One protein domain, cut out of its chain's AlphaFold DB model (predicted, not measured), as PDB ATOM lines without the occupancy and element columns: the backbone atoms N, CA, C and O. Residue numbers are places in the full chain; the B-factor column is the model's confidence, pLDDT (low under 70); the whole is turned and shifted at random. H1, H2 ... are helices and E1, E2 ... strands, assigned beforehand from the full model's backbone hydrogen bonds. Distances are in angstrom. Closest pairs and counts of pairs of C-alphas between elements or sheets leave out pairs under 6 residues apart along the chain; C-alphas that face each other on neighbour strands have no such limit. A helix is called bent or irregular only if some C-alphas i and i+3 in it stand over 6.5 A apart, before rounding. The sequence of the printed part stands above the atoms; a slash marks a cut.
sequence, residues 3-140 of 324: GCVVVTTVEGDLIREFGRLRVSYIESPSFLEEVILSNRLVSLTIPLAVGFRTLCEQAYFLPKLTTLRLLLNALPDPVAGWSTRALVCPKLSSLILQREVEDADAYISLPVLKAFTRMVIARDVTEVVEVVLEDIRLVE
ATOM      1  N   GLY A   3     256.738 240.296 188.045       46.78
ATOM      2  CA  GLY A   3     257.327 239.195 188.810       46.78
ATOM      3  C   GLY A   3     256.533 238.897 190.079       46.78
ATOM      4  O   GLY A   3     255.884 239.789 190.634       46.78
ATOM      5  N   CYS A   4     256.593 237.649 190.538       56.00
ATOM      6  CA  CYS A   4     256.200 237.270 191.890       56.00
ATOM      7  C   CYS A   4     257.454 236.851 192.658       56.00
ATOM      8  O   CYS A   4     258.248 236.079 192.120       56.00
ATOM      9  N   VAL A   5     257.638 237.363 193.875       59.53
ATOM     10  CA  VAL A   5     258.692 236.902 194.786       59.53
ATOM     11  C   VAL A   5     258.065 236.429 196.081       59.53
ATOM     12  O   VAL A   5     257.413 237.193 196.786       59.53
ATOM     13  N   VAL A   6     258.270 235.155 196.387       62.50
ATOM     14  CA  VAL A   6     257.751 234.507 197.589       62.50
ATOM     15  C   VAL A   6     258.926 234.133 198.482       62.50
ATOM     16  O   VAL A   6     259.872 233.500 198.018       62.50
ATOM     17  N   VAL A   7     258.847 234.530 199.750       62.66
ATOM     18  CA  VAL A   7     259.797 234.202 200.815       62.66
ATOM     19  C   VAL A   7     259.063 233.339 201.829       62.66
ATOM     20  O   VAL A   7     258.104 233.801 202.449       62.66
ATOM     21  N   THR A   8     259.518 232.104 202.028       61.69
ATOM     22  CA  THR A   8     258.955 231.181 203.027       61.69
ATOM     23  C   THR A   8     259.988 230.777 204.078       61.69
ATOM     24  O   THR A   8     261.196 230.947 203.876       61.69
ATOM     25  N   THR A   9     259.520 230.244 205.210       54.94
ATOM     26  CA  THR A   9     260.353 229.528 206.188       54.94
ATOM     27  C   THR A   9     260.765 228.155 205.637       54.94
ATOM     28  O   THR A   9     260.295 227.723 204.582       54.94
ATOM     29  N   VAL A  10     261.634 227.446 206.372       47.91
ATOM     30  CA  VAL A  10     261.976 226.030 206.107       47.91
ATOM     31  C   VAL A  10     260.745 225.125 206.194       47.91
ATOM     32  O   VAL A  10     260.667 224.128 205.489       47.91
ATOM     33  N   GLU A  11     259.773 225.490 207.026       53.41
ATOM     34  CA  GLU A  11     258.540 224.733 207.264       53.41
ATOM     35  C   GLU A  11     257.463 225.010 206.198       53.41
ATOM     36  O   GLU A  11     256.399 224.402 206.225       53.41
ATOM     37  N   GLY A  12     257.744 225.894 205.232       49.19
ATOM     38  CA  GLY A  12     256.812 226.262 204.165       49.19
ATOM     39  C   GLY A  12     255.862 227.404 204.530       49.19
ATOM     40  O   GLY A  12     255.045 227.797 203.699       49.19
ATOM     41  N   ASP A  13     255.993 227.990 205.723       58.50
ATOM     42  CA  ASP A  13     255.175 229.135 206.116       58.50
ATOM     43  C   ASP A  13     255.550 230.365 205.297       58.50
ATOM     44  O   ASP A  13     256.721 230.744 205.184       58.50
ATOM     45  N   LEU A  14     254.534 231.024 204.748       60.31
ATOM     46  CA  LEU A  14     254.696 232.249 203.988       60.31
ATOM     47  C   LEU A  14     255.181 233.383 204.904       60.31
ATOM     48  O   LEU A  14     254.448 233.843 205.776       60.31
ATOM     49  N   ILE A  15     256.406 233.869 204.687       64.88
ATOM     50  CA  ILE A  15     256.944 235.036 205.400       64.88
ATOM     51  C   ILE A  15     256.506 236.311 204.680       64.88
ATOM     52  O   ILE A  15     256.012 237.242 205.317       64.88
ATOM     53  N   ARG A  16     256.708 236.373 203.355       65.69
ATOM     54  CA  ARG A  16     256.319 237.508 202.502       65.69
ATOM     55  C   ARG A  16     256.023 237.044 201.082       65.69
ATOM     56  O   ARG A  16     256.757 236.229 200.533       65.69
ATOM     57  N   GLU A  17     255.000 237.630 200.478       65.12
ATOM     58  CA  GLU A  17     254.697 237.503 199.056       65.12
ATOM     59  C   GLU A  17     254.680 238.891 198.427       65.12
ATOM     60  O   GLU A  17     254.002 239.804 198.898       65.12
ATOM     61  N   PHE A  18     255.426 239.038 197.342       65.56
ATOM     62  CA  PHE A  18     255.438 240.221 196.509       65.56
ATOM     63  C   PHE A  18     254.851 239.857 195.154       65.56
ATOM     64  O   PHE A  18     255.565 239.430 194.250       65.56
ATOM     65  N   GLY A  19     253.539 240.016 195.013       56.12
ATOM     66  CA  GLY A  19     252.861 239.853 193.734       56.12
ATOM     67  C   GLY A  19     252.991 241.097 192.853       56.12
ATOM     68  O   GLY A  19     253.024 242.229 193.335       56.12
ATOM     69  N   ARG A  20     252.986 240.893 191.534       60.16
ATOM     70  CA  ARG A  20     252.887 241.957 190.519       60.16
ATOM     71  C   ARG A  20     254.010 243.002 190.536       60.16
ATOM     72  O   ARG A  20     253.786 244.163 190.182       60.16
ATOM     73  N   LEU A  21     255.225 242.599 190.895       61.94
ATOM     74  CA  LEU A  21     256.371 243.502 190.923       61.94
ATOM     75  C   LEU A  21     256.734 243.977 189.516       61.94
ATOM     76  O   LEU A  21     256.908 243.176 188.595       61.94
ATOM     77  N   ARG A  22     256.877 245.293 189.350       62.34
ATOM     78  CA  ARG A  22     257.424 245.866 188.116       62.34
ATOM     79  C   ARG A  22     258.892 245.465 187.992       62.34
ATOM     80  O   ARG A  22     259.622 245.537 188.973       62.34
ATOM     81  N   VAL A  23     259.321 245.131 186.777       65.19
ATOM     82  CA  VAL A  23     260.722 244.812 186.436       65.19
ATOM     83  C   VAL A  23     261.702 245.834 187.023       65.19
ATOM     84  O   VAL A  23     262.602 245.457 187.761       65.19
ATOM     85  N   SER A  24     261.425 247.128 186.842       70.06
ATOM     86  CA  SER A  24     262.253 248.224 187.364       70.06
ATOM     87  C   SER A  24     262.402 248.244 188.891       70.06
ATOM     88  O   SER A  24     263.324 248.859 189.412       70.06
ATOM     89  N   TYR A  25     261.463 247.639 189.623       68.75
ATOM     90  CA  TYR A  25     261.539 247.512 191.076       68.75
ATOM     91  C   TYR A  25     262.301 246.248 191.486       68.75
ATOM     92  O   TYR A  25     263.091 246.315 192.420       68.75
ATOM     93  N   ILE A  26     262.141 245.137 190.756       67.88
ATOM     94  CA  ILE A  26     262.925 243.902 190.958       67.88
ATOM     95  C   ILE A  26     264.424 244.170 190.765       67.88
ATOM     96  O   ILE A  26     265.246 243.657 191.513       67.88
ATOM     97  N   GLU A  27     264.768 245.009 189.790       69.62
ATOM     98  CA  GLU A  27     266.148 245.417 189.499       69.62
ATOM     99  C   GLU A  27     266.697 246.458 190.490       69.62
ATOM    100  O   GLU A  27     267.888 246.770 190.470       69.62
ATOM    101  N   SER A  28     265.845 247.035 191.346       74.19
ATOM    102  CA  SER A  28     266.260 248.123 192.229       74.19
ATOM    103  C   SER A  28     267.137 247.609 193.381       74.19
ATOM    104  O   SER A  28     266.798 246.594 193.997       74.19
ATOM    105  N   PRO A  29     268.215 248.332 193.750       69.38
ATOM    106  CA  PRO A  29     269.056 247.965 194.890       69.38
ATOM    107  C   PRO A  29     268.253 247.772 196.181       69.38
ATOM    108  O   PRO A  29     268.475 246.811 196.904       69.38
ATOM    109  N   SER A  30     267.250 248.622 196.425       72.75
ATOM    110  CA  SER A  30     266.406 248.563 197.624       72.75
ATOM    111  C   SER A  30     265.613 247.262 197.737       72.75
ATOM    112  O   SER A  30     265.516 246.695 198.819       72.75
ATOM    113  N   PHE A  31     265.063 246.759 196.629       71.50
ATOM    114  CA  PHE A  31     264.340 245.489 196.631       71.50
ATOM    115  C   PHE A  31     265.270 244.310 196.933       71.50
ATOM    116  O   PHE A  31     264.945 243.445 197.748       71.50
ATOM    117  N   LEU A  32     266.442 244.294 196.297       67.62
ATOM    118  CA  LEU A  32     267.429 243.239 196.495       67.62
ATOM    119  C   LEU A  32     267.977 243.267 197.934       67.62
ATOM    120  O   LEU A  32     268.063 242.230 198.588       67.62
ATOM    121  N   GLU A  33     268.252 244.448 198.486       69.38
ATOM    122  CA  GLU A  33     268.695 244.596 199.873       69.38
ATOM    123  C   GLU A  33     267.616 244.179 200.889       69.38
ATOM    124  O   GLU A  33     267.923 243.491 201.862       69.38
ATOM    125  N   GLU A  34     266.344 244.522 200.667       67.38
ATOM    126  CA  GLU A  34     265.258 244.195 201.606       67.38
ATOM    127  C   GLU A  34     264.828 242.722 201.573       67.38
ATOM    128  O   GLU A  34     264.426 242.168 202.603       67.38
ATOM    129  N   VAL A  35     264.878 242.079 200.402       63.97
ATOM    130  CA  VAL A  35     264.355 240.717 200.205       63.97
ATOM    131  C   VAL A  35     265.461 239.662 200.257       63.97
ATOM    132  O   VAL A  35     265.242 238.574 200.796       63.97
ATOM    133  N   ILE A  36     266.656 239.977 199.748       63.50
ATOM    134  CA  ILE A  36     267.701 238.989 199.425       63.50
ATOM    135  C   ILE A  36     268.831 238.982 200.462       63.50
ATOM    136  O   ILE A  36     269.371 237.917 200.753       63.50
ATOM    137  N   LEU A  37     269.120 240.106 201.135       60.44
ATOM    138  CA  LEU A  37     270.082 240.143 202.258       60.44
ATOM    139  C   LEU A  37     269.519 239.610 203.583       60.44
ATOM    140  O   LEU A  37     270.218 239.536 204.599       60.44
ATOM    141  N   SER A  38     268.256 239.189 203.593       58.50
ATOM    142  CA  SER A  38     267.719 238.407 204.694       58.50
ATOM    143  C   SER A  38     268.494 237.088 204.782       58.50
ATOM    144  O   SER A  38     268.232 236.144 204.039       58.50
ATOM    145  N   ASN A  39     269.376 236.955 205.780       64.50
ATOM    146  CA  ASN A  39     269.993 235.684 206.205       64.50
ATOM    147  C   ASN A  39     268.968 234.593 206.604       64.50
ATOM    148  O   ASN A  39     269.336 233.588 207.208       64.50
ATOM    149  N   ARG A  40     267.678 234.804 206.335       67.31
ATOM    150  CA  ARG A  40     266.554 233.905 206.576       67.31
ATOM    151  C   ARG A  40     265.825 233.526 205.284       67.31
ATOM    152  O   ARG A  40     264.787 232.886 205.375       67.31
ATOM    153  N   LEU A  41     266.313 233.932 204.109       75.00
ATOM    154  CA  LEU A  41     265.725 233.533 202.834       75.00
ATOM    155  C   LEU A  41     265.963 232.033 202.611       75.00
ATOM    156  O   LEU A  41     267.101 231.611 202.408       75.00
ATOM    157  N   VAL A  42     264.893 231.239 202.690       79.25
ATOM    158  CA  VAL A  42     264.947 229.773 202.545       79.25
ATOM    159  C   VAL A  42     264.366 229.300 201.214       79.25
ATOM    160  O   VAL A  42     264.892 228.348 200.635       79.25
ATOM    161  N   SER A  43     263.340 229.980 200.709       82.25
ATOM    162  CA  SER A  43     262.755 229.745 199.388       82.25
ATOM    163  C   SER A  43     262.701 231.047 198.604       82.25
ATOM    164  O   SER A  43     262.398 232.092 199.186       82.25
ATOM    165  N   LEU A  44     262.999 230.981 197.308       84.06
ATOM    166  CA  LEU A  44     262.933 232.109 196.387       84.06
ATOM    167  C   LEU A  44     262.237 231.671 195.102       84.06
ATOM    168  O   LEU A  44     262.724 230.781 194.413       84.06
ATOM    169  N   THR A  45     261.133 232.331 194.761       86.44
ATOM    170  CA  THR A  45     260.519 232.245 193.426       86.44
ATOM    171  C   THR A  45     260.847 233.504 192.644       86.44
ATOM    172  O   THR A  45     260.654 234.595 193.177       86.44
ATOM    173  N   ILE A  46     261.370 233.381 191.423       84.62
ATOM    174  CA  ILE A  46     261.800 234.539 190.632       84.62
ATOM    175  C   ILE A  46     261.767 234.260 189.116       84.62
ATOM    176  O   ILE A  46     262.094 233.149 188.693       84.62
ATOM    177  N   PRO A  47     261.408 235.240 188.264       84.75
ATOM    178  CA  PRO A  47     261.538 235.102 186.814       84.75
ATOM    179  C   PRO A  47     262.995 234.975 186.359       84.75
ATOM    180  O   PRO A  47     263.855 235.747 186.796       84.75
ATOM    181  N   LEU A  48     263.257 234.046 185.435       83.88
ATOM    182  CA  LEU A  48     264.593 233.756 184.915       83.88
ATOM    183  C   LEU A  48     265.181 234.947 184.147       83.88
ATOM    184  O   LEU A  48     266.309 235.356 184.408       83.88
ATOM    185  N   ALA A  49     264.411 235.518 183.215       77.56
ATOM    186  CA  ALA A  49     264.909 236.489 182.235       77.56
ATOM    187  C   ALA A  49     265.399 237.811 182.847       77.56
ATOM    188  O   ALA A  49     266.307 238.438 182.306       77.56
ATOM    189  N   VAL A  50     264.792 238.231 183.958       76.38
ATOM    190  CA  VAL A  50     265.085 239.513 184.607       76.38
ATOM    191  C   VAL A  50     265.676 239.264 185.986       76.38
ATOM    192  O   VAL A  50     266.865 239.456 186.196       76.38
ATOM    193  N   GLY A  51     264.851 238.788 186.922       78.19
ATOM    194  CA  GLY A  51     265.218 238.761 188.329       78.19
ATOM    195  C   GLY A  51     266.424 237.868 188.598       78.19
ATOM    196  O   GLY A  51     267.397 238.329 189.181       78.19
ATOM    197  N   PHE A  52     266.400 236.619 188.127       83.25
ATOM    198  CA  PHE A  52     267.516 235.696 188.343       83.25
ATOM    199  C   PHE A  52     268.812 236.182 187.684       83.25
ATOM    200  O   PHE A  52     269.862 236.171 188.323       83.25
ATOM    201  N   ARG A  53     268.730 236.686 186.447       80.19
ATOM    202  CA  ARG A  53     269.874 237.269 185.736       80.19
ATOM    203  C   ARG A  53     270.538 238.391 186.537       80.19
ATOM    204  O   ARG A  53     271.757 238.379 186.691       80.19
ATOM    205  N   THR A  54     269.751 239.308 187.104       79.06
ATOM    206  CA  THR A  54     270.271 240.388 187.957       79.06
ATOM    207  C   THR A  54     270.999 239.848 189.191       79.06
ATOM    208  O   THR A  54     272.043 240.384 189.567       79.06
ATOM    209  N   LEU A  55     270.504 238.764 189.807       80.88
ATOM    210  CA  LEU A  55     271.182 238.145 190.955       80.88
ATOM    211  C   LEU A  55     272.529 237.532 190.580       80.88
ATOM    212  O   LEU A  55     273.494 237.650 191.338       80.88
ATOM    213  N   CYS A  56     272.591 236.897 189.413       80.62
ATOM    214  CA  CYS A  56     273.817 236.328 188.873       80.62
ATOM    215  C   CYS A  56     274.836 237.425 188.558       80.62
ATOM    216  O   CYS A  56     275.942 237.384 189.080       80.62
ATOM    217  N   GLU A  57     274.458 238.467 187.811       79.56
ATOM    218  CA  GLU A  57     275.346 239.589 187.449       79.56
ATOM    219  C   GLU A  57     275.963 240.289 188.677       79.56
ATOM    220  O   GLU A  57     277.135 240.687 188.668       79.56
ATOM    221  N   GLN A  58     275.195 240.383 189.766       77.31
ATOM    222  CA  GLN A  58     275.639 240.962 191.038       77.31
ATOM    223  C   GLN A  58     276.340 239.960 191.975       77.31
ATOM    224  O   GLN A  58     276.807 240.367 193.036       77.31
ATOM    225  N   ALA A  59     276.477 238.687 191.582       76.44
ATOM    226  CA  ALA A  59     277.142 237.625 192.347       76.44
ATOM    227  C   ALA A  59     276.586 237.428 193.770       76.44
ATOM    228  O   ALA A  59     277.349 237.322 194.735       76.44
ATOM    229  N   TYR A  60     275.258 237.402 193.922       81.62
ATOM    230  CA  TYR A  60     274.648 237.267 195.247       81.62
ATOM    231  C   TYR A  60     275.054 235.973 195.966       81.62
ATOM    232  O   TYR A  60     275.184 234.897 195.374       81.62
ATOM    233  N   PHE A  61     275.176 236.089 197.289       83.19
ATOM    234  CA  PHE A  61     275.414 234.980 198.206       83.19
ATOM    235  C   PHE A  61     274.165 234.713 199.050       83.19
ATOM    236  O   PHE A  61     273.737 235.567 199.825       83.19
ATOM    237  N   LEU A  62     273.596 233.512 198.918       85.31
ATOM    238  CA  LEU A  62     272.343 233.101 199.553       85.31
ATOM    239  C   LEU A  62     272.549 231.871 200.457       85.31
ATOM    240  O   LEU A  62     272.218 230.742 200.087       85.31
ATOM    241  N   PRO A  63     273.083 232.057 201.680       81.56
ATOM    242  CA  PRO A  63     273.576 230.962 202.523       81.56
ATOM    243  C   PRO A  63     272.499 230.042 203.107       81.56
ATOM    244  O   PRO A  63     272.824 228.960 203.601       81.56
ATOM    245  N   LYS A  64     271.237 230.481 203.146       82.12
ATOM    246  CA  LYS A  64     270.115 229.709 203.706       82.12
ATOM    247  C   LYS A  64     269.114 229.238 202.658       82.12
ATOM    248  O   LYS A  64     268.187 228.527 203.033       82.12
ATOM    249  N   LEU A  65     269.309 229.601 201.390       85.88
ATOM    250  CA  LEU A  65     268.392 229.218 200.330       85.88
ATOM    251  C   LEU A  65     268.478 227.707 200.110       85.88
ATOM    252  O   LEU A  65     269.547 227.181 199.809       85.88
ATOM    253  N   THR A  66     267.345 227.039 200.283       85.44
ATOM    254  CA  THR A  66     267.178 225.594 200.073       85.44
ATOM    255  C   THR A  66     266.376 225.303 198.815       85.44
ATOM    256  O   THR A  66     266.678 224.340 198.118       85.44
ATOM    257  N   THR A  67     265.408 226.164 198.489       86.88
ATOM    258  CA  THR A  67     264.539 226.011 197.320       86.88
ATOM    259  C   THR A  67     264.648 227.235 196.423       86.88
ATOM    260  O   THR A  67     264.391 228.358 196.858       86.88
ATOM    261  N   LEU A  68     265.004 227.020 195.161       88.81
ATOM    262  CA  LEU A  68     264.986 228.049 194.126       88.81
ATOM    263  C   LEU A  68     263.964 227.655 193.067       88.81
ATOM    264  O   LEU A  68     264.108 226.620 192.427       88.81
ATOM    265  N   ARG A  69     262.946 228.484 192.866       90.44
ATOM    266  CA  ARG A  69     261.942 228.321 191.819       90.44
ATOM    267  C   ARG A  69     262.147 229.384 190.745       90.44
ATOM    268  O   ARG A  69     262.040 230.579 191.016       90.44
ATOM    269  N   LEU A  70     262.442 228.946 189.530       89.19
ATOM    270  CA  LEU A  70     262.659 229.802 188.372       89.19
ATOM    271  C   LEU A  70     261.432 229.752 187.468       89.19
ATOM    272  O   LEU A  70     261.047 228.679 187.009       89.19
ATOM    273  N   LEU A  71     260.844 230.918 187.210       87.25
ATOM    274  CA  LEU A  71     259.773 231.065 186.225       87.25
ATOM    275  C   LEU A  71     260.403 231.344 184.861       87.25
ATOM    276  O   LEU A  71     261.161 232.310 184.726       87.25
ATOM    277  N   LEU A  72     260.136 230.505 183.862       87.56
ATOM    278  CA  LEU A  72     260.736 230.637 182.534       87.56
ATOM    279  C   LEU A  72     259.843 230.097 181.418       87.56
ATOM    280  O   LEU A  72     259.008 229.232 181.640       87.56
ATOM    281  N   ASN A  73     260.060 230.575 180.194       79.88
ATOM    282  CA  ASN A  73     259.467 229.976 178.988       79.88
ATOM    283  C   ASN A  73     260.476 229.100 178.230       79.88
ATOM    284  O   ASN A  73     260.096 228.123 177.595       79.88
ATOM    285  N   ALA A  74     261.766 229.427 178.328       76.31
ATOM    286  CA  ALA A  74     262.875 228.641 177.801       76.31
ATOM    287  C   ALA A  74     264.129 228.881 178.654       76.31
ATOM    288  O   ALA A  74     264.267 229.947 179.265       76.31
ATOM    289  N   LEU A  75     265.045 227.906 178.689       74.06
ATOM    290  CA  LEU A  75     266.396 228.156 179.191       74.06
ATOM    291  C   LEU A  75     267.195 228.942 178.139       74.06
ATOM    292  O   LEU A  75     267.023 228.709 176.941       74.06
ATOM    293  N   PRO A  76     268.060 229.873 178.563       66.94
ATOM    294  CA  PRO A  76     268.954 230.583 177.663       66.94
ATOM    295  C   PRO A  76     269.943 229.613 177.010       66.94
ATOM    296  O   PRO A  76     270.405 228.664 177.644       66.94
ATOM    297  N   ASP A  77     270.287 229.881 175.751       60.22
ATOM    298  CA  ASP A  77     271.352 229.165 175.050       60.22
ATOM    299  C   ASP A  77     272.674 229.317 175.839       60.22
ATOM    300  O   ASP A  77     272.997 230.442 176.243       60.22
ATOM    301  N   PRO A  78     273.443 228.238 176.092       53.00
ATOM    302  CA  PRO A  78     274.737 228.313 176.778       53.00
ATOM    303  C   PRO A  78     275.732 229.317 176.162       53.00
ATOM    304  O   PRO A  78     276.629 229.776 176.868       53.00
ATOM    305  N   VAL A  79     275.562 229.713 174.894       47.00
ATOM    306  CA  VAL A  79     276.388 230.744 174.234       47.00
ATOM    307  C   VAL A  79     276.026 232.175 174.685       47.00
ATOM    308  O   VAL A  79     276.833 233.101 174.590       47.00
ATOM    309  N   ALA A  80     274.822 232.393 175.222       51.75
ATOM    310  CA  ALA A  80     274.258 233.722 175.441       51.75
ATOM    311  C   ALA A  80     274.548 234.305 176.842       51.75
ATOM    312  O   ALA A  80     273.648 234.441 177.659       51.75
ATOM    313  N   GLY A  81     275.786 234.722 177.120       52.94
ATOM    314  CA  GLY A  81     276.066 235.794 178.100       52.94
ATOM    315  C   GLY A  81     275.790 235.535 179.595       52.94
ATOM    316  O   GLY A  81     275.879 236.475 180.379       52.94
ATOM    317  N   TRP A  82     275.502 234.300 180.024       57.66
ATOM    318  CA  TRP A  82     275.357 233.933 181.452       57.66
ATOM    319  C   TRP A  82     276.692 233.646 182.157       57.66
ATOM    320  O   TRP A  82     276.722 233.293 183.334       57.66
ATOM    321  N   SER A  83     277.808 233.803 181.447       53.34
ATOM    322  CA  SER A  83     279.160 233.474 181.905       53.34
ATOM    323  C   SER A  83     279.709 234.396 182.998       53.34
ATOM    324  O   SER A  83     280.802 234.147 183.502       53.34
ATOM    325  N   THR A  84     279.002 235.460 183.387       52.03
ATOM    326  CA  THR A  84     279.649 236.563 184.104       52.03
ATOM    327  C   THR A  84     279.587 236.548 185.623       52.03
ATOM    328  O   THR A  84     280.289 237.388 186.167       52.03
ATOM    329  N   ARG A  85     278.858 235.643 186.307       60.72
ATOM    330  CA  ARG A  85     278.957 235.338 187.765       60.72
ATOM    331  C   ARG A  85     277.850 234.355 188.189       60.72
ATOM    332  O   ARG A  85     276.677 234.579 187.899       60.72
ATOM    333  N   ALA A  86     278.209 233.282 188.892       71.62
ATOM    334  CA  ALA A  86     277.247 232.320 189.432       71.62
ATOM    335  C   ALA A  86     276.561 232.853 190.703       71.62
ATOM    336  O   ALA A  86     277.183 233.546 191.512       71.62
ATOM    337  N   LEU A  87     275.299 232.480 190.911       83.62
ATOM    338  CA  LEU A  87     274.607 232.657 192.185       83.62
ATOM    339  C   LEU A  87     275.132 231.616 193.181       83.62
ATOM    340  O   LEU A  87     275.108 230.416 192.900       83.62
ATOM    341  N   VAL A  88     275.591 232.051 194.354       84.94
ATOM    342  CA  VAL A  88     276.182 231.142 195.346       84.94
ATOM    343  C   VAL A  88     275.117 230.720 196.356       84.94
ATOM    344  O   VAL A  88     274.662 231.530 197.165       84.94
ATOM    345  N   CYS A  89     274.718 229.447 196.324       86.50
ATOM    346  CA  CYS A  89     273.664 228.879 197.176       86.50
ATOM    347  C   CYS A  89     274.148 227.576 197.845       86.50
ATOM    348  O   CYS A  89     273.817 226.483 197.382       86.50
ATOM    349  N   PRO A  90     274.924 227.650 198.943       83.38
ATOM    350  CA  PRO A  90     275.559 226.477 199.557       83.38
ATOM    351  C   PRO A  90     274.584 225.402 200.050       83.38
ATOM    352  O   PRO A  90     274.951 224.235 200.108       83.38
ATOM    353  N   LYS A  91     273.361 225.795 200.428       85.56
ATOM    354  CA  LYS A  91     272.336 224.910 201.003       85.56
ATOM    355  C   LYS A  91     271.224 224.531 200.029       85.56
ATOM    356  O   LYS A  91     270.203 224.007 200.469       85.56
ATOM    357  N   LEU A  92     271.391 224.819 198.738       87.75
ATOM    358  CA  LEU A  92     270.359 224.531 197.753       87.75
ATOM    359  C   LEU A  92     270.152 223.017 197.649       87.75
ATOM    360  O   LEU A  92     271.078 222.294 197.281       87.75
ATOM    361  N   SER A  93     268.936 222.567 197.944       86.25
ATOM    362  CA  SER A  93     268.515 221.169 197.845       86.25
ATOM    363  C   SER A  93     267.489 220.949 196.735       86.25
ATOM    364  O   SER A  93     267.431 219.852 196.191       86.25
ATOM    365  N   SER A  94     266.719 221.978 196.360       87.31
ATOM    366  CA  SER A  94     265.681 221.890 195.331       87.31
ATOM    367  C   SER A  94     265.758 223.050 194.332       87.31
ATOM    368  O   SER A  94     265.816 224.222 194.719       87.31
ATOM    369  N   LEU A  95     265.748 222.715 193.041       88.75
ATOM    370  CA  LEU A  95     265.609 223.644 191.922       88.75
ATOM    371  C   LEU A  95     264.321 223.312 191.166       88.75
ATOM    372  O   LEU A  95     264.212 222.264 190.538       88.75
ATOM    373  N   ILE A  96     263.362 224.225 191.197       88.62
ATOM    374  CA  ILE A  96     262.082 224.077 190.514       88.62
ATOM    375  C   ILE A  96     262.104 224.963 189.273       88.62
ATOM    376  O   ILE A  96     262.312 226.171 189.374       88.62
ATOM    377  N   LEU A  97     261.889 224.379 188.103       89.00
ATOM    378  CA  LEU A  97     261.708 225.109 186.855       89.00
ATOM    379  C   LEU A  97     260.226 225.073 186.508       89.00
ATOM    380  O   LEU A  97     259.677 223.998 186.275       89.00
ATOM    381  N   GLN A  98     259.589 226.238 186.497       89.06
ATOM    382  CA  GLN A  98     258.160 226.371 186.244       89.06
ATOM    383  C   GLN A  98     257.920 227.262 185.029       89.06
ATOM    384  O   GLN A  98     258.588 228.283 184.844       89.06
ATOM    385  N   ARG A  99     256.943 226.886 184.207       85.94
ATOM    386  CA  ARG A  99     256.530 227.684 183.055       85.94
ATOM    387  C   ARG A  99     255.968 229.051 183.478       85.94
ATOM    388  O   ARG A  99     255.102 229.118 184.344       85.94
ATOM    389  N   GLU A 100     256.444 230.138 182.865       83.12
ATOM    390  CA  GLU A 100     255.964 231.502 183.167       83.12
ATOM    391  C   GLU A 100     254.636 231.835 182.461       83.12
ATOM    392  O   GLU A 100     253.783 232.496 183.054       83.12
ATOM    393  N   VAL A 101     254.445 231.393 181.209       79.19
ATOM    394  CA  VAL A 101     253.257 231.699 180.387       79.19
ATOM    395  C   VAL A 101     252.548 230.415 179.941       79.19
ATOM    396  O   VAL A 101     253.147 229.570 179.282       79.19
ATOM    397  N   GLU A 102     251.254 230.280 180.256       71.19
ATOM    398  CA  GLU A 102     250.465 229.058 180.009       71.19
ATOM    399  C   GLU A 102     250.234 228.722 178.521       71.19
ATOM    400  O   GLU A 102     250.077 227.548 178.181       71.19
ATOM    401  N   ASP A 103     250.259 229.717 177.630       68.00
ATOM    402  CA  ASP A 103     249.920 229.553 176.204       68.00
ATOM    403  C   ASP A 103     251.091 229.095 175.312       68.00
ATOM    404  O   ASP A 103     250.915 228.902 174.109       68.00
ATOM    405  N   ALA A 104     252.294 228.922 175.869       65.12
ATOM    406  CA  ALA A 104     253.465 228.447 175.134       65.12
ATOM    407  C   ALA A 104     253.888 227.057 175.621       65.12
ATOM    408  O   ALA A 104     253.975 226.814 176.826       65.12
ATOM    409  N   ASP A 105     254.185 226.138 174.704       70.06
ATOM    410  CA  ASP A 105     254.845 224.890 175.084       70.06
ATOM    411  C   ASP A 105     256.284 225.190 175.537       70.06
ATOM    412  O   ASP A 105     257.049 225.837 174.817       70.06
ATOM    413  N   ALA A 106     256.655 224.721 176.731       76.44
ATOM    414  CA  ALA A 106     257.998 224.871 177.281       76.44
ATOM    415  C   ALA A 106     258.731 223.525 177.247       76.44
ATOM    416  O   ALA A 106     258.305 222.545 177.869       76.44
ATOM    417  N   TYR A 107     259.849 223.492 176.525       79.56
ATOM    418  CA  TYR A 107     260.714 222.324 176.388       79.56
ATOM    419  C   TYR A 107     262.116 222.655 176.884       79.56
ATOM    420  O   TYR A 107     262.653 223.725 176.595       79.56
ATOM    421  N   ILE A 108     262.717 221.718 177.611       79.38
ATOM    422  CA  ILE A 108     264.108 221.809 178.052       79.38
ATOM    423  C   ILE A 108     264.782 220.481 177.764       79.38
ATOM    424  O   ILE A 108     264.244 219.431 178.116       79.38
ATOM    425  N   SER A 109     265.983 220.519 177.191       79.44
ATOM    426  CA  SER A 109     266.791 219.316 177.080       79.44
ATOM    427  C   SER A 109     267.683 219.085 178.295       79.44
ATOM    428  O   SER A 109     268.149 220.018 178.961       79.44
ATOM    429  N   LEU A 110     267.936 217.810 178.597       78.69
ATOM    430  CA  LEU A 110     268.765 217.416 179.736       78.69
ATOM    431  C   LEU A 110     270.200 217.990 179.683       78.69
ATOM    432  O   LEU A 110     270.695 218.408 180.736       78.69
ATOM    433  N   PRO A 111     270.892 218.042 178.523       75.94
ATOM    434  CA  PRO A 111     272.204 218.681 178.432       75.94
ATOM    435  C   PRO A 111     272.169 220.172 178.782       75.94
ATOM    436  O   PRO A 111     272.995 220.623 179.578       75.94
ATOM    437  N   VAL A 112     271.187 220.915 178.259       77.31
ATOM    438  CA  VAL A 112     271.027 222.354 178.527       77.31
ATOM    439  C   VAL A 112     270.740 222.594 180.007       77.31
ATOM    440  O   VAL A 112     271.377 223.443 180.629       77.31
ATOM    441  N   LEU A 113     269.866 221.784 180.610       81.25
ATOM    442  CA  LEU A 113     269.573 221.838 182.041       81.25
ATOM    443  C   LEU A 113     270.827 221.625 182.903       81.25
ATOM    444  O   LEU A 113     271.083 222.381 183.846       81.25
ATOM    445  N   LYS A 114     271.635 220.610 182.573       78.81
ATOM    446  CA  LYS A 114     272.893 220.320 183.281       78.81
ATOM    447  C   LYS A 114     273.903 221.455 183.126       78.81
ATOM    448  O   LYS A 114     274.531 221.829 184.117       78.81
ATOM    449  N   ALA A 115     274.063 221.991 181.915       76.00
ATOM    450  CA  ALA A 115     274.973 223.099 181.638       76.00
ATOM    451  C   ALA A 115     274.564 224.358 182.412       76.00
ATOM    452  O   ALA A 115     275.374 224.901 183.162       76.00
ATOM    453  N   PHE A 116     273.288 224.744 182.327       79.94
ATOM    454  CA  PHE A 116     272.718 225.865 183.070       79.94
ATOM    455  C   PHE A 116     272.961 225.734 184.580       79.94
ATOM    456  O   PHE A 116     273.492 226.646 185.212       79.94
ATOM    457  N   THR A 117     272.654 224.567 185.155       79.50
ATOM    458  CA  THR A 117     272.814 224.333 186.600       79.50
ATOM    459  C   THR A 117     274.276 224.457 187.033       79.50
ATOM    460  O   THR A 117     274.559 225.035 188.077       79.50
ATOM    461  N   ARG A 118     275.219 223.951 186.224       76.31
ATOM    462  CA  ARG A 118     276.664 224.038 186.508       76.31
ATOM    463  C   ARG A 118     277.214 225.453 186.384       76.31
ATOM    464  O   ARG A 118     278.070 225.830 187.175       76.31
ATOM    465  N   MET A 119     276.772 226.200 185.376       72.81
ATOM    466  CA  MET A 119     277.306 227.533 185.096       72.81
ATOM    467  C   MET A 119     276.774 228.580 186.068       72.81
ATOM    468  O   MET A 119     277.514 229.472 186.473       72.81
ATOM    469  N   VAL A 120     275.492 228.488 186.421       72.75
ATOM    470  CA  VAL A 120     274.792 229.610 187.048       72.75
ATOM    471  C   VAL A 120     274.585 229.416 188.553       72.75
ATOM    472  O   VAL A 120     274.358 230.395 189.261       72.75
ATOM    473  N   ILE A 121     274.722 228.190 189.075       77.44
ATOM    474  CA  ILE A 121     274.536 227.884 190.500       77.44
ATOM    475  C   ILE A 121     275.830 227.313 191.090       77.44
ATOM    476  O   ILE A 121     276.188 226.157 190.862       77.44
ATOM    477  N   ALA A 122     276.514 228.113 191.908       74.88
ATOM    478  CA  ALA A 122     277.688 227.685 192.664       74.88
ATOM    479  C   ALA A 122     277.276 227.104 194.026       74.88
ATOM    480  O   ALA A 122     276.462 227.685 194.752       74.88
ATOM    481  N   ARG A 123     277.852 225.950 194.384       71.75
ATOM    482  CA  ARG A 123     277.537 225.202 195.613       71.75
ATOM    483  C   ARG A 123     278.815 224.728 196.297       71.75
ATOM    484  O   ARG A 123     279.802 224.454 195.627       71.75
ATOM    485  N   ASP A 124     278.741 224.591 197.617       63.59
ATOM    486  CA  ASP A 124     279.865 224.179 198.473       63.59
ATOM    487  C   ASP A 124     279.803 222.679 198.842       63.59
ATOM    488  O   ASP A 124     280.761 222.108 199.354       63.59
ATOM    489  N   VAL A 125     278.666 222.018 198.581       60.25
ATOM    490  CA  VAL A 125     278.362 220.661 199.069       60.25
ATOM    491  C   VAL A 125     278.128 219.685 197.909       60.25
ATOM    492  O   VAL A 125     277.537 220.033 196.884       60.25
ATOM    493  N   THR A 126     278.565 218.436 198.092       57.75
ATOM    494  CA  THR A 126     278.397 217.295 197.169       57.75
ATOM    495  C   THR A 126     276.984 216.699 197.142       57.75
ATOM    496  O   THR A 126     276.750 215.728 196.422       57.75
ATOM    497  N   GLU A 127     276.034 217.254 197.895       65.62
ATOM    498  CA  GLU A 127     274.650 216.776 197.935       65.62
ATOM    499  C   GLU A 127     273.945 216.939 196.575       65.62
ATOM    500  O   GLU A 127     274.222 217.856 195.786       65.62
ATOM    501  N   VAL A 128     273.040 216.006 196.273       71.81
ATOM    502  CA  VAL A 128     272.257 215.998 195.032       71.81
ATOM    503  C   VAL A 128     271.163 217.059 195.145       71.81
ATOM    504  O   VAL A 128     270.375 217.020 196.083       71.81
ATOM    505  N   VAL A 129     271.113 218.001 194.197       77.88
ATOM    506  CA  VAL A 129     269.963 218.908 194.058       77.88
ATOM    507  C   VAL A 129     268.866 218.172 193.311       77.88
ATOM    508  O   VAL A 129     269.086 217.671 192.207       77.88
ATOM    509  N   GLU A 130     267.689 218.129 193.916       82.56
ATOM    510  CA  GLU A 130     266.475 217.679 193.260       82.56
ATOM    511  C   GLU A 130     266.031 218.743 192.254       82.56
ATOM    512  O   GLU A 130     265.826 219.904 192.613       82.56
ATOM    513  N   VAL A 131     265.905 218.359 190.984       83.88
ATOM    514  CA  VAL A 131     265.383 219.242 189.939       83.88
ATOM    515  C   VAL A 131     263.956 218.828 189.615       83.88
ATOM    516  O   VAL A 131     263.727 217.710 189.157       83.88
ATOM    517  N   VAL A 132     263.014 219.739 189.834       85.69
ATOM    518  CA  VAL A 132     261.586 219.538 189.569       85.69
ATOM    519  C   VAL A 132     261.186 220.388 188.368       85.69
ATOM    520  O   VAL A 132     261.509 221.572 188.307       85.69
ATOM    521  N   LEU A 133     260.482 219.788 187.411       84.94
ATOM    522  CA  LEU A 133     259.938 220.478 186.242       84.94
ATOM    523  C   LEU A 133     258.417 220.573 186.389       84.94
ATOM    524  O   LEU A 133     257.737 219.550 186.429       84.94
ATOM    525  N   GLU A 134     257.890 221.791 186.474       86.75
ATOM    526  CA  GLU A 134     256.456 222.074 186.572       86.75
ATOM    527  C   GLU A 134     255.974 222.702 185.261       86.75
ATOM    528  O   GLU A 134     256.432 223.776 184.866       86.75
ATOM    529  N   ASP A 135     255.066 222.016 184.564       83.75
ATOM    530  CA  ASP A 135     254.538 222.435 183.256       83.75
ATOM    531  C   ASP A 135     255.615 222.651 182.174       83.75
ATOM    532  O   ASP A 135     255.409 223.375 181.199       83.75
ATOM    533  N   ILE A 136     256.763 221.983 182.326       83.50
ATOM    534  CA  ILE A 136     257.865 221.952 181.362       83.50
ATOM    535  C   ILE A 136     258.150 220.499 180.992       83.50
ATOM    536  O   ILE A 136     258.294 219.638 181.861       83.50
ATOM    537  N   ARG A 137     258.250 220.211 179.693       80.50
ATOM    538  CA  ARG A 137     258.586 218.867 179.209       80.50
ATOM    539  C   ARG A 137     260.099 218.722 179.098       80.50
ATOM    540  O   ARG A 137     260.748 219.483 178.378       80.50
ATOM    541  N   LEU A 138     260.647 217.717 179.782       77.38
ATOM    542  CA  LEU A 138     262.014 217.278 179.536       77.38
ATOM    543  C   LEU A 138     262.042 216.541 178.201       77.38
ATOM    544  O   LEU A 138     261.365 215.526 178.032       77.38
ATOM    545  N   VAL A 139     262.820 217.058 177.263       77.06
ATOM    546  CA  VAL A 139     263.154 216.334 176.044       77.06
ATOM    547  C   VAL A 139     264.448 215.590 176.345       77.06
ATOM    548  O   VAL A 139     265.485 216.198 176.630       77.06
ATOM    549  N   GLU A 140     264.382 214.261 176.371       61.06
ATOM    550  CA  GLU A 140     265.583 213.456 176.186       61.06
ATOM    551  C   GLU A 140     266.034 213.735 174.756       61.06
ATOM    552  O   GLU A 140     265.485 213.178 173.809       61.06
TER     553      GLU A 140
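AT A GLANCE: This is residues 3 to 140 of the 324 residues of an uncharacterized protein of Auricularia subglabra (strain TFB-10046 / SS5) (UniProt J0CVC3). A twisted wall of four parallel strands, E3, E4, E5 and E7, is lengthened past its edge strand E3 by the hairpin E1 and E2; the helices lie to one side of this wall and its other side is bare. H3 is over the wall's face and stands up from it, H1 and H2 lie toward the hairpin, H4 lies farther out toward the other end, and a small pair of strands, E6 and E8, lies beyond the edge strand E7, at the end of the wall away from the hairpin. The printed part has 138 residues, with four named helices and eight named strands in the order E1 E2 H1 H2 E3 H3 E4 E5 E6 H4 E7 E8, of mixed class, helices and strands. The largest sheet has the order E3 E4 E5 E7; E1 and E2 are antiparallel, E6 and E8 parallel. The whole is compact, with a radius of gyration of the C-alphas of 14.2 A and spans of 39 by 36 by 31 A.

IN THESE COORDINATES: The largest sheet is made of E3, residues 43 to 47, 13.7 A; E4, residues 67 to 72, 16.0 A; E5, residues 94 to 99, 16.4 A; and E7, residues 130 to 134, 12.8 A. E3 begins at C-alpha 43 (262.755, 229.745, 199.388). E1, residues 3 to 8, is 16.4 A long and begins at C-alpha 3 (257.327, 239.195, 188.810); E2, residues 14 to 22, is the longest strand at 21.1 A. The helices are H1, residues 23 to 26; H2, residues 29 to 36, 10.1 A; H3, residues 48 to 57, 12.5 A; and H4, residues 110 to 120, 15.4 A. E6 is residues 107 to 109, and E8, residues 137 to 139, ends at C-alpha 139 (263.154, 216.334, 176.044).

HOW THE PARTS SIT: In the largest sheet E4 and E5 are inner strands, parallel at 20 degrees, with N 70 and O 96 at 2.8 A. Edge strand E3 is parallel to E4 at 13 degrees, with N 69 and O 44 at 2.8 A. Edge strand E7 is parallel to E5 at 16 degrees, with N 97 and O 132 at 2.8 A. From edge to edge the strands' lines turn by 47 degrees. H3 is on the sheet, over E3, at a height of 7.8 A, and its line rises 47 degrees. H3 is irregular, but only just: C-alphas 49 and 52 are 6.7 A apart. E1 has 16 pairs of C-alphas within 8 A of E3, the closest those of Val 5 and Thr 45 at 5.2 A. E1 and E2 form a hairpin, antiparallel at 170 degrees, with N 7 and O 16 at 2.8 A; E2 and E3 are apart. H1 and H3 only just touch, with 3 pairs of C-alphas within 8 A, the closest those of Ile 26 and Gly 51 at 6.2 A. H1 and H2 are close but not clearly touching, the closest C-alphas being those of Tyr 25 and Phe 31 at 6.5 A. H3 and H4 are close but not clearly touching, at Cys 56 and Val 120, whose C-alphas are 7.0 A apart. H4 is not on the sheet, only just, with 4 pairs of C-alphas within 10 A. E6 and E8 are parallel at 37 degrees, with N 139 and O 108 at 2.9 A; E7 and E8 meet only through their link. In H2 and H4 every O i to N i+4 pair is within hydrogen-bond range, in H3 4 of 6, and H1 is too short for such a pair.

THE WHOLE: The two C-alphas farthest apart are those of Ser 30 and Glu 140, at 41.1 A. The printed part has no cut. The link from E4 to E5, residues 73 to 93, is long; within it residues 87 to 88 pair, parallel, with residues 121 to 122. The mean pLDDT of the printed part is 73.4, and 51 residues are under 70, among them residues 3 to 23, 32 to 40 and 76 to 85.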